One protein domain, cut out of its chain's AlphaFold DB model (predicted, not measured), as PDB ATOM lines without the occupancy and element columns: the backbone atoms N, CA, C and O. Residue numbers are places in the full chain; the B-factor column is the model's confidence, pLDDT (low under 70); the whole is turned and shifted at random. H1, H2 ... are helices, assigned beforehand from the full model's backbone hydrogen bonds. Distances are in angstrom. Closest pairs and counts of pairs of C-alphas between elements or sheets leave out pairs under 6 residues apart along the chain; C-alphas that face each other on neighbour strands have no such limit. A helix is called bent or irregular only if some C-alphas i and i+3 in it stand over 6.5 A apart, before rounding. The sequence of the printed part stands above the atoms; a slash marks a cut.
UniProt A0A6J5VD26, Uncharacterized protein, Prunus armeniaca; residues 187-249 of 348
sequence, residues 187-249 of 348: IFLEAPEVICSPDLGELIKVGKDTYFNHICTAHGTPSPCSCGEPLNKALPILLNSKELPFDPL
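What this domain is: This is residues 187 to 249 of the 348 residues of an uncharacterized protein of Prunus armeniaca (UniProt A0A6J5VD26). An open frame of helices and loops, with few contacts between its helices: H3 and H4 follow each other end to end with an angle between them and make the long side, the short H1 and H2 fold back from the start of H3, and the tail after H4 turns back toward H1. The long stretch of residues 212 to 229 loops out between H3 and H4, and residues 239 to 245 stick out. The printed part has 63 residues with four named helices, in the order H1, H2, H3, H4, and no named strand. The class is all helix, with 31 of the 63 printed residues in named elements, under half. The whole is only just compact, close to loose, with a radius of gyration of the C-alphas of 12.7 A, and spans 37 by 26 by 15 A.

Where its parts are: The longest helix by residues is H3, residues 200 to 211, 15.7 A from C-alpha 200 at (177.478, 184.616, 193.477) to C-alpha 211. H4, residues 230 to 240, is 16.0 A long and ends at C-alpha 240 at (208.043, 193.493, 190.555). It is neither bent nor irregular, but only just: C-alphas 233 and 236 are 6.5 A apart. H1, residues 187 to 190, begins at C-alpha 187 at (189.328, 182.954, 187.523) and is 5.3 A long. H2, residues 192 to 195, is 5.2 A long.

How they stand to each other: H3 touches no helix. H3 and H4 are close but not clearly touching; their closest C-alphas, those of Thr 210 and Leu 231, are 7.5 A apart. They run the same way at a steep tilt of 39 degrees. H2 and H3 are close but not clearly touching, the closest C-alphas being those of Val 194 and Leu 200, at 7.0 A. H1 and H3 are near each other, with 6 pairs of C-alphas within 10 A. H1 and H2 only just touch, with 3 pairs of C-alphas within 8 A, and only at the corner by their link; the closest are those of Phe 188 and Val 194, at 6.6 A. H4 is apart from H1 and from H2. Every O i to N i+4 pair is within hydrogen-bond range in H3, and 5 of 7 are in H4; H1 and H2 are too short for such a pair.

The domain as a whole: The C-alphas farthest apart are those of Pro 198 and Lys 242, at 39.1 A, while those of Ile 187 and Leu 249, the first and last printed, are 9.4 A apart. The printed part has no cut. The links H1 to H2 and H2 to H3 are tight, and H3 to H4 is long, with 18 residues. Mean pLDDT of the printed part is 71.5; 26 residues are under 70, among them residues 234 to 249.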
ATOM      1  N   ILE A 187     189.197 184.052 186.552       68.31
ATOM      2  CA  ILE A 187     189.328 182.954 187.523       68.31
ATOM      3  C   ILE A 187     187.967 182.301 187.821       68.31
ATOM      4  O   ILE A 187     187.880 181.087 187.973       68.31
ATOM      5  N   PHE A 188     186.877 183.073 187.810       66.12
ATOM      6  CA  PHE A 188     185.524 182.534 187.985       66.12
ATOM      7  C   PHE A 188     185.000 181.827 186.730       66.12
ATOM      8  O   PHE A 188     184.113 180.985 186.833       66.12
ATOM      9  N   LEU A 189     185.542 182.134 185.548       69.38
ATOM     10  CA  LEU A 189     185.207 181.420 184.311       69.38
ATOM     11  C   LEU A 189     185.881 180.041 184.246       69.38
ATOM     12  O   LEU A 189     185.378 179.157 183.557       69.38
ATOM     13  N   GLU A 190     186.994 179.846 184.958       71.56
ATOM     14  CA  GLU A 190     187.697 178.557 185.050       71.56
ATOM     15  C   GLU A 190     187.012 177.581 186.022       71.56
ATOM     16  O   GLU A 190     187.204 176.372 185.912       71.56
ATOM     17  N   ALA A 191     186.159 178.088 186.918       68.50
ATOM     18  CA  ALA A 191     185.411 177.305 187.898       68.50
ATOM     19  C   ALA A 191     183.889 177.535 187.750       68.50
ATOM     20  O   ALA A 191     183.295 178.299 188.515       68.50
ATOM     21  N   PRO A 192     183.222 176.872 186.785       65.06
ATOM     22  CA  PRO A 192     181.809 177.117 186.474       65.06
ATOM     23  C   PRO A 192     180.856 176.802 187.636       65.06
ATOM     24  O   PRO A 192     179.771 177.367 187.707       65.06
ATOM     25  N   GLU A 193     181.256 175.947 188.576       70.75
ATOM     26  CA  GLU A 193     180.479 175.641 189.785       70.75
ATOM     27  C   GLU A 193     180.278 176.878 190.673       70.75
ATOM     28  O   GLU A 193     179.213 177.056 191.260       70.75
ATOM     29  N   VAL A 194     181.262 177.782 190.695       68.62
ATOM     30  CA  VAL A 194     181.216 179.028 191.473       68.62
ATOM     31  C   VAL A 194     180.180 179.997 190.895       68.62
ATOM     32  O   VAL A 194     179.549 180.744 191.638       68.62
ATOM     33  N   ILE A 195     179.943 179.938 189.579       66.44
ATOM     34  CA  ILE A 195     178.924 180.740 188.883       66.44
ATOM     35  C   ILE A 195     177.508 180.332 189.312       66.44
ATOM     36  O   ILE A 195     176.607 181.163 189.360       66.44
ATOM     37  N   CYS A 196     177.308 179.058 189.643       71.19
ATOM     38  CA  CYS A 196     176.021 178.535 190.098       71.19
ATOM     39  C   CYS A 196     175.823 178.654 191.618       71.19
ATOM     40  O   CYS A 196     174.818 178.165 192.134       71.19
ATOM     41  N   SER A 197     176.764 179.277 192.337       77.38
ATOM     42  CA  SER A 197     176.660 179.466 193.781       77.38
ATOM     43  C   SER A 197     175.491 180.401 194.133       77.38
ATOM     44  O   SER A 197     175.325 181.433 193.475       77.38
ATOM     45  N   PRO A 198     174.700 180.104 195.183       81.81
ATOM     46  CA  PRO A 198     173.688 181.037 195.687       81.81
ATOM     47  C   PRO A 198     174.301 182.377 196.129       81.81
ATOM     48  O   PRO A 198     173.640 183.410 196.037       81.81
ATOM     49  N   ASP A 199     175.583 182.372 196.502       84.62
ATOM     50  CA  ASP A 199     176.317 183.538 197.003       84.62
ATOM     51  C   ASP A 199     177.135 184.238 195.903       84.62
ATOM     52  O   ASP A 199     178.112 184.940 196.176       84.62
ATOM     53  N   LEU A 200     176.756 184.062 194.629       79.44
ATOM     54  CA  LEU A 200     177.478 184.616 193.477       79.44
ATOM     55  C   LEU A 200     177.743 186.124 193.606       79.44
ATOM     56  O   LEU A 200     178.807 186.603 193.218       79.44
ATOM     57  N   GLY A 201     176.791 186.881 194.157       77.81
ATOM     58  CA  GLY A 201     176.946 188.324 194.360       77.81
ATOM     59  C   GLY A 201     178.107 188.671 195.296       77.81
ATOM     60  O   GLY A 201     178.888 189.576 194.995       77.81
ATOM     61  N   GLU A 202     178.259 187.926 196.393       82.31
ATOM     62  CA  GLU A 202     179.379 188.100 197.320       82.31
ATOM     63  C   GLU A 202     180.687 187.613 196.705       82.31
ATOM     64  O   GLU A 202     181.688 188.318 196.777       82.31
ATOM     65  N   LEU A 203     180.672 186.474 196.010       79.50
ATOM     66  CA  LEU A 203     181.839 185.936 195.306       79.50
ATOM     67  C   LEU A 203     182.380 186.900 194.243       79.50
ATOM     68  O   LEU A 203     183.590 187.108 194.166       79.50
ATOM     69  N   ILE A 204     181.505 187.537 193.460       79.00
ATOM     70  CA  ILE A 204     181.901 188.566 192.486       79.00
ATOM     71  C   ILE A 204     182.470 189.789 193.205       79.00
ATOM     72  O   ILE A 204     183.468 190.347 192.748       79.00
ATOM     73  N   LYS A 205     181.859 190.217 194.316       82.06
ATOM     74  CA  LYS A 205     182.338 191.365 195.093       82.06
ATOM     75  C   LYS A 205     183.721 191.095 195.683       82.06
ATOM     76  O   LYS A 205     184.620 191.894 195.456       82.06
ATOM     77  N   VAL A 206     183.905 189.952 196.342       81.44
ATOM     78  CA  VAL A 206     185.197 189.501 196.872       81.44
ATOM     79  C   VAL A 206     186.199 189.380 195.735       81.44
ATOM     80  O   VAL A 206     187.254 189.985 195.794       81.44
ATOM     81  N   GLY A 207     185.850 188.712 194.635       76.75
ATOM     82  CA  GLY A 207     186.711 188.617 193.459       76.75
ATOM     83  C   GLY A 207     187.139 189.979 192.908       76.75
ATOM     84  O   GLY A 207     188.303 190.181 192.570       76.75
ATOM     85  N   LYS A 208     186.218 190.941 192.843       78.12
ATOM     86  CA  LYS A 208     186.525 192.308 192.424       78.12
ATOM     87  C   LYS A 208     187.457 192.996 193.419       78.12
ATOM     88  O   LYS A 208     188.469 193.561 193.014       78.12
ATOM     89  N   ASP A 209     187.139 192.932 194.702       79.44
ATOM     90  CA  ASP A 209     187.923 193.573 195.751       79.44
ATOM     91  C   ASP A 209     189.340 192.992 195.800       79.44
ATOM     92  O   ASP A 209     190.312 193.739 195.749       79.44
ATOM     93  N   THR A 210     189.468 191.672 195.738       76.38
ATOM     94  CA  THR A 210     190.736 190.940 195.742       76.38
ATOM     95  C   THR A 210     191.555 191.187 194.473       76.38
ATOM     96  O   THR A 210     192.712 191.592 194.552       76.38
ATOM     97  N   TYR A 211     190.990 190.978 193.279       72.94
ATOM     98  CA  TYR A 211     191.779 190.987 192.037       72.94
ATOM     99  C   TYR A 211     191.887 192.358 191.356       72.94
ATOM    100  O   TYR A 211     192.862 192.576 190.640       72.94
ATOM    101  N   PHE A 212     190.930 193.271 191.563       73.50
ATOM    102  CA  PHE A 212     190.934 194.605 190.935       73.50
ATOM    103  C   PHE A 212     191.316 195.711 191.902       73.50
ATOM    104  O   PHE A 212     192.154 196.545 191.577       73.50
ATOM    105  N   ASN A 213     190.678 195.738 193.071       78.38
ATOM    106  CA  ASN A 213     190.944 196.780 194.059       78.38
ATOM    107  C   ASN A 213     192.158 196.436 194.931       78.38
ATOM    108  O   ASN A 213     192.572 197.263 195.740       78.38
ATOM    109  N   HIS A 214     192.718 195.232 194.754       79.50
ATOM    110  CA  HIS A 214     193.815 194.691 195.542       79.50
ATOM    111  C   HIS A 214     193.527 194.822 197.032       79.50
ATOM    112  O   HIS A 214     194.292 195.438 197.752       79.50
ATOM    113  N   ILE A 215     192.392 194.307 197.492       83.12
ATOM    114  CA  ILE A 215     191.976 194.333 198.891       83.12
ATOM    115  C   ILE A 215     192.173 192.933 199.470       83.12
ATOM    116  O   ILE A 215     191.754 191.932 198.895       83.12
ATOM    117  N   CYS A 216     192.809 192.864 200.633       84.12
ATOM    118  CA  CYS A 216     192.973 191.638 201.394       84.12
ATOM    119  C   CYS A 216     191.610 191.110 201.859       84.12
ATOM    120  O   CYS A 216     190.868 191.837 202.523       84.12
ATOM    121  N   THR A 217     191.298 189.840 201.592       82.19
ATOM    122  CA  THR A 217     190.003 189.265 201.997       82.19
ATOM    123  C   THR A 217     189.891 189.087 203.506       82.19
ATOM    124  O   THR A 217     188.802 189.202 204.058       82.19
ATOM    125  N   ALA A 218     191.019 188.866 204.187       84.19
ATOM    126  CA  ALA A 218     191.048 188.666 205.633       84.19
ATOM    127  C   ALA A 218     190.875 189.970 206.436       84.19
ATOM    128  O   ALA A 218     190.293 189.941 207.515       84.19
ATOM    129  N   HIS A 219     191.375 191.103 205.928       86.12
ATOM    130  CA  HIS A 219     191.422 192.371 206.678       86.12
ATOM    131  C   HIS A 219     190.609 193.505 206.046       86.12
ATOM    132  O   HIS A 219     190.401 194.532 206.687       86.12
ATOM    133  N   GLY A 220     190.173 193.365 204.790       85.06
ATOM    134  CA  GLY A 220     189.460 194.420 204.066       85.06
ATOM    135  C   GLY A 220     190.312 195.656 203.749       85.06
ATOM    136  O   GLY A 220     189.772 196.688 203.359       85.06
ATOM    137  N   THR A 221     191.635 195.582 203.912       85.94
ATOM    138  CA  THR A 221     192.574 196.677 203.630       85.94
ATOM    139  C   THR A 221     193.278 196.479 202.287       85.94
ATOM    140  O   THR A 221     193.466 195.331 201.877       85.94
ATOM    141  N   PRO A 222     193.742 197.553 201.621       83.25
ATOM    142  CA  PRO A 222     194.570 197.434 200.426       83.25
ATOM    143  C   PRO A 222     195.810 196.556 200.670       83.25
ATOM    144  O   PRO A 222     196.507 196.697 201.673       83.25
ATOM    145  N   SER A 223     196.058 195.636 199.751       78.56
ATOM    146  CA  SER A 223     197.233 194.790 199.618       78.56
ATOM    147  C   SER A 223     198.428 195.611 199.111       78.56
ATOM    148  O   SER A 223     198.248 196.468 198.244       78.56
ATOM    149  N   PRO A 224     199.660 195.332 199.577       78.44
ATOM    150  CA  PRO A 224     200.050 194.185 200.400       78.44
ATOM    151  C   PRO A 224     199.735 194.338 201.904       78.44
ATOM    152  O   PRO A 224     200.012 195.360 202.522       78.44
ATOM    153  N   CYS A 225     199.208 193.264 202.497       81.06
ATOM    154  CA  CYS A 225     198.910 193.086 203.922       81.06
ATOM    155  C   CYS A 225     199.856 192.053 204.564       81.06
ATOM    156  O   CYS A 225     200.238 191.069 203.929       81.06
ATOM    157  N   SER A 226     200.208 192.243 205.841       83.31
ATOM    158  CA  SER A 226     201.146 191.389 206.603       83.31
ATOM    159  C   SER A 226     200.611 189.994 206.945       83.31
ATOM    160  O   SER A 226     201.355 189.115 207.363       83.31
ATOM    161  N   CYS A 227     199.326 189.767 206.716       84.56
ATOM    162  CA  CYS A 227     198.596 188.539 206.998       84.56
ATOM    163  C   CYS A 227     199.040 187.297 206.218       84.56
ATOM    164  O   CYS A 227     198.583 186.194 206.503       84.56
ATOM    165  N   GLY A 228     199.891 187.461 205.201       74.25
ATOM    166  CA  GLY A 228     200.432 186.340 204.436       74.25
ATOM    167  C   GLY A 228     199.413 185.621 203.548       74.25
ATOM    168  O   GLY A 228     199.707 184.514 203.087       74.25
ATOM    169  N   GLU A 229     198.254 186.237 203.291       80.19
ATOM    170  CA  GLU A 229     197.257 185.737 202.341       80.19
ATOM    171  C   GLU A 229     197.910 185.496 200.962       80.19
ATOM    172  O   GLU A 229     198.758 186.297 200.548       80.19
ATOM    173  N   PRO A 230     197.539 184.430 200.226       68.38
ATOM    174  CA  PRO A 230     198.155 184.092 198.944       68.38
ATOM    175  C   PRO A 230     198.230 185.262 197.956       68.38
ATOM    176  O   PRO A 230     199.263 185.448 197.314       68.38
ATOM    177  N   LEU A 231     197.191 186.105 197.889       66.75
ATOM    178  CA  LEU A 231     197.197 187.289 197.030       66.75
ATOM    179  C   LEU A 231     198.238 188.329 197.474       66.75
ATOM    180  O   LEU A 231     198.952 188.871 196.640       66.75
ATOM    181  N   ASN A 232     198.393 188.557 198.781       64.62
ATOM    182  CA  ASN A 232     199.412 189.457 199.333       64.62
ATOM    183  C   ASN A 232     200.839 188.959 199.099       64.62
ATOM    184  O   ASN A 232     201.754 189.772 199.008       64.62
ATOM    185  N   LYS A 233     201.035 187.641 198.991       70.38
ATOM    186  CA  LYS A 233     202.325 187.043 198.616       70.38
ATOM    187  C   LYS A 233     202.580 187.119 197.112       70.38
ATOM    188  O   LYS A 233     203.722 187.296 196.700       70.38
ATOM    189  N   ALA A 234     201.530 187.012 196.299       66.75
ATOM    190  CA  ALA A 234     201.620 187.089 194.846       66.75
ATOM    191  C   ALA A 234     201.771 188.532 194.332       66.75
ATOM    192  O   ALA A 234     202.505 188.755 193.375       66.75
ATOM    193  N   LEU A 235     201.137 189.526 194.966       64.50
ATOM    194  CA  LEU A 235     201.116 190.914 194.486       64.50
ATOM    195  C   LEU A 235     202.514 191.546 194.349       64.50
ATOM    196  O   LEU A 235     202.781 192.136 193.308       64.50
ATOM    197  N   PRO A 236     203.444 191.403 195.313       62.25
ATOM    198  CA  PRO A 236     204.804 191.915 195.168       62.25
ATOM    199  C   PRO A 236     205.562 191.241 194.022       62.25
ATOM    200  O   PRO A 236     206.383 191.884 193.382       62.25
ATOM    201  N   ILE A 237     205.279 189.964 193.743       69.38
ATOM    202  CA  ILE A 237     205.874 189.220 192.624       69.38
ATOM    203  C   ILE A 237     205.318 189.748 191.297       69.38
ATOM    204  O   ILE A 237     206.086 189.987 190.373       69.38
ATOM    205  N   LEU A 238     204.006 190.001 191.229       59.94
ATOM    206  CA  LEU A 238     203.317 190.543 190.052       59.94
ATOM    207  C   LEU A 238     203.636 192.023 189.779       59.94
ATOM    208  O   LEU A 238     203.657 192.445 188.629       59.94
ATOM    209  N   LEU A 239     203.875 192.820 190.824       61.56
ATOM    210  CA  LEU A 239     204.257 194.232 190.707       61.56
ATOM    211  C   LEU A 239     205.749 194.401 190.387       61.56
ATOM    212  O   LEU A 239     206.120 195.366 189.723       61.56
ATOM    213  N   ASN A 240     206.604 193.474 190.842       59.12
ATOM    214  CA  ASN A 240     208.043 193.493 190.555       59.12
ATOM    215  C   ASN A 240     208.428 192.727 189.283       59.12
ATOM    216  O   ASN A 240     209.552 192.891 188.797       59.12
ATOM    217  N   SER A 241     207.546 191.896 188.721       59.31
ATOM    218  CA  SER A 241     207.790 191.287 187.417       59.31
ATOM    219  C   SER A 241     207.777 192.380 186.347       59.31
ATOM    220  O   SER A 241     206.753 192.997 186.080       59.31
ATOM    221  N   LYS A 242     208.929 192.621 185.712       52.66
ATOM    222  CA  LYS A 242     209.060 193.521 184.548       52.66
ATOM    223  C   LYS A 242     208.319 193.008 183.305       52.66
ATOM    224  O   LYS A 242     208.200 193.730 182.317       52.66
ATOM    225  N   GLU A 243     207.863 191.762 183.336       51.75
ATOM    226  CA  GLU A 243     206.950 191.206 182.347       51.75
ATOM    227  C   GLU A 243     205.566 191.799 182.607       51.75
ATOM    228  O   GLU A 243     205.101 191.757 183.738       51.75
ATOM    229  N   LEU A 244     205.006 192.427 181.566       49.09
ATOM    230  CA  LEU A 244     203.808 193.275 181.522       49.09
ATOM    231  C   LEU A 244     202.829 193.147 182.703       49.09
ATOM    232  O   LEU A 244     202.521 192.024 183.103       49.09
ATOM    233  N   PRO A 245     202.237 194.280 183.154       50.03
ATOM    234  CA  PRO A 245     201.324 194.315 184.293       50.03
ATOM    235  C   PRO A 245     200.334 193.169 184.175       50.03
ATOM    236  O   PRO A 245     199.667 193.043 183.145       50.03
ATOM    237  N   PHE A 246     200.314 192.317 185.202       49.22
ATOM    238  CA  PHE A 246     199.358 191.233 185.337       49.22
ATOM    239  C   PHE A 246     197.988 191.798 184.983       49.22
ATOM    240  O   PHE A 246     197.463 192.657 185.686       49.22
ATOM    241  N   ASP A 247     197.488 191.401 183.818       50.25
ATOM    242  CA  ASP A 247     196.217 191.840 183.273       50.25
ATOM    243  C   ASP A 247     195.216 190.743 183.639       50.25
ATOM    244  O   ASP A 247     195.043 189.792 182.868       50.25
ATOM    245  N   PRO A 248     194.590 190.796 184.832       45.69
ATOM    246  CA  PRO A 248     193.651 189.768 185.279       45.69
ATOM    247  C   PRO A 248     192.416 189.678 184.371       45.69
ATOM    248  O   PRO A 248     191.676 188.693 184.428       45.69
ATOM    249  N   LEU A 249     192.200 190.685 183.515       42.34
ATOM    250  CA  LEU A 249     191.163 190.710 182.488       42.34
ATOM    251  C   LEU A 249     191.606 190.049 181.176       42.34
ATOM    252  O   LEU A 249     190.761 189.748 180.333       42.34
TER     253      LEU A 249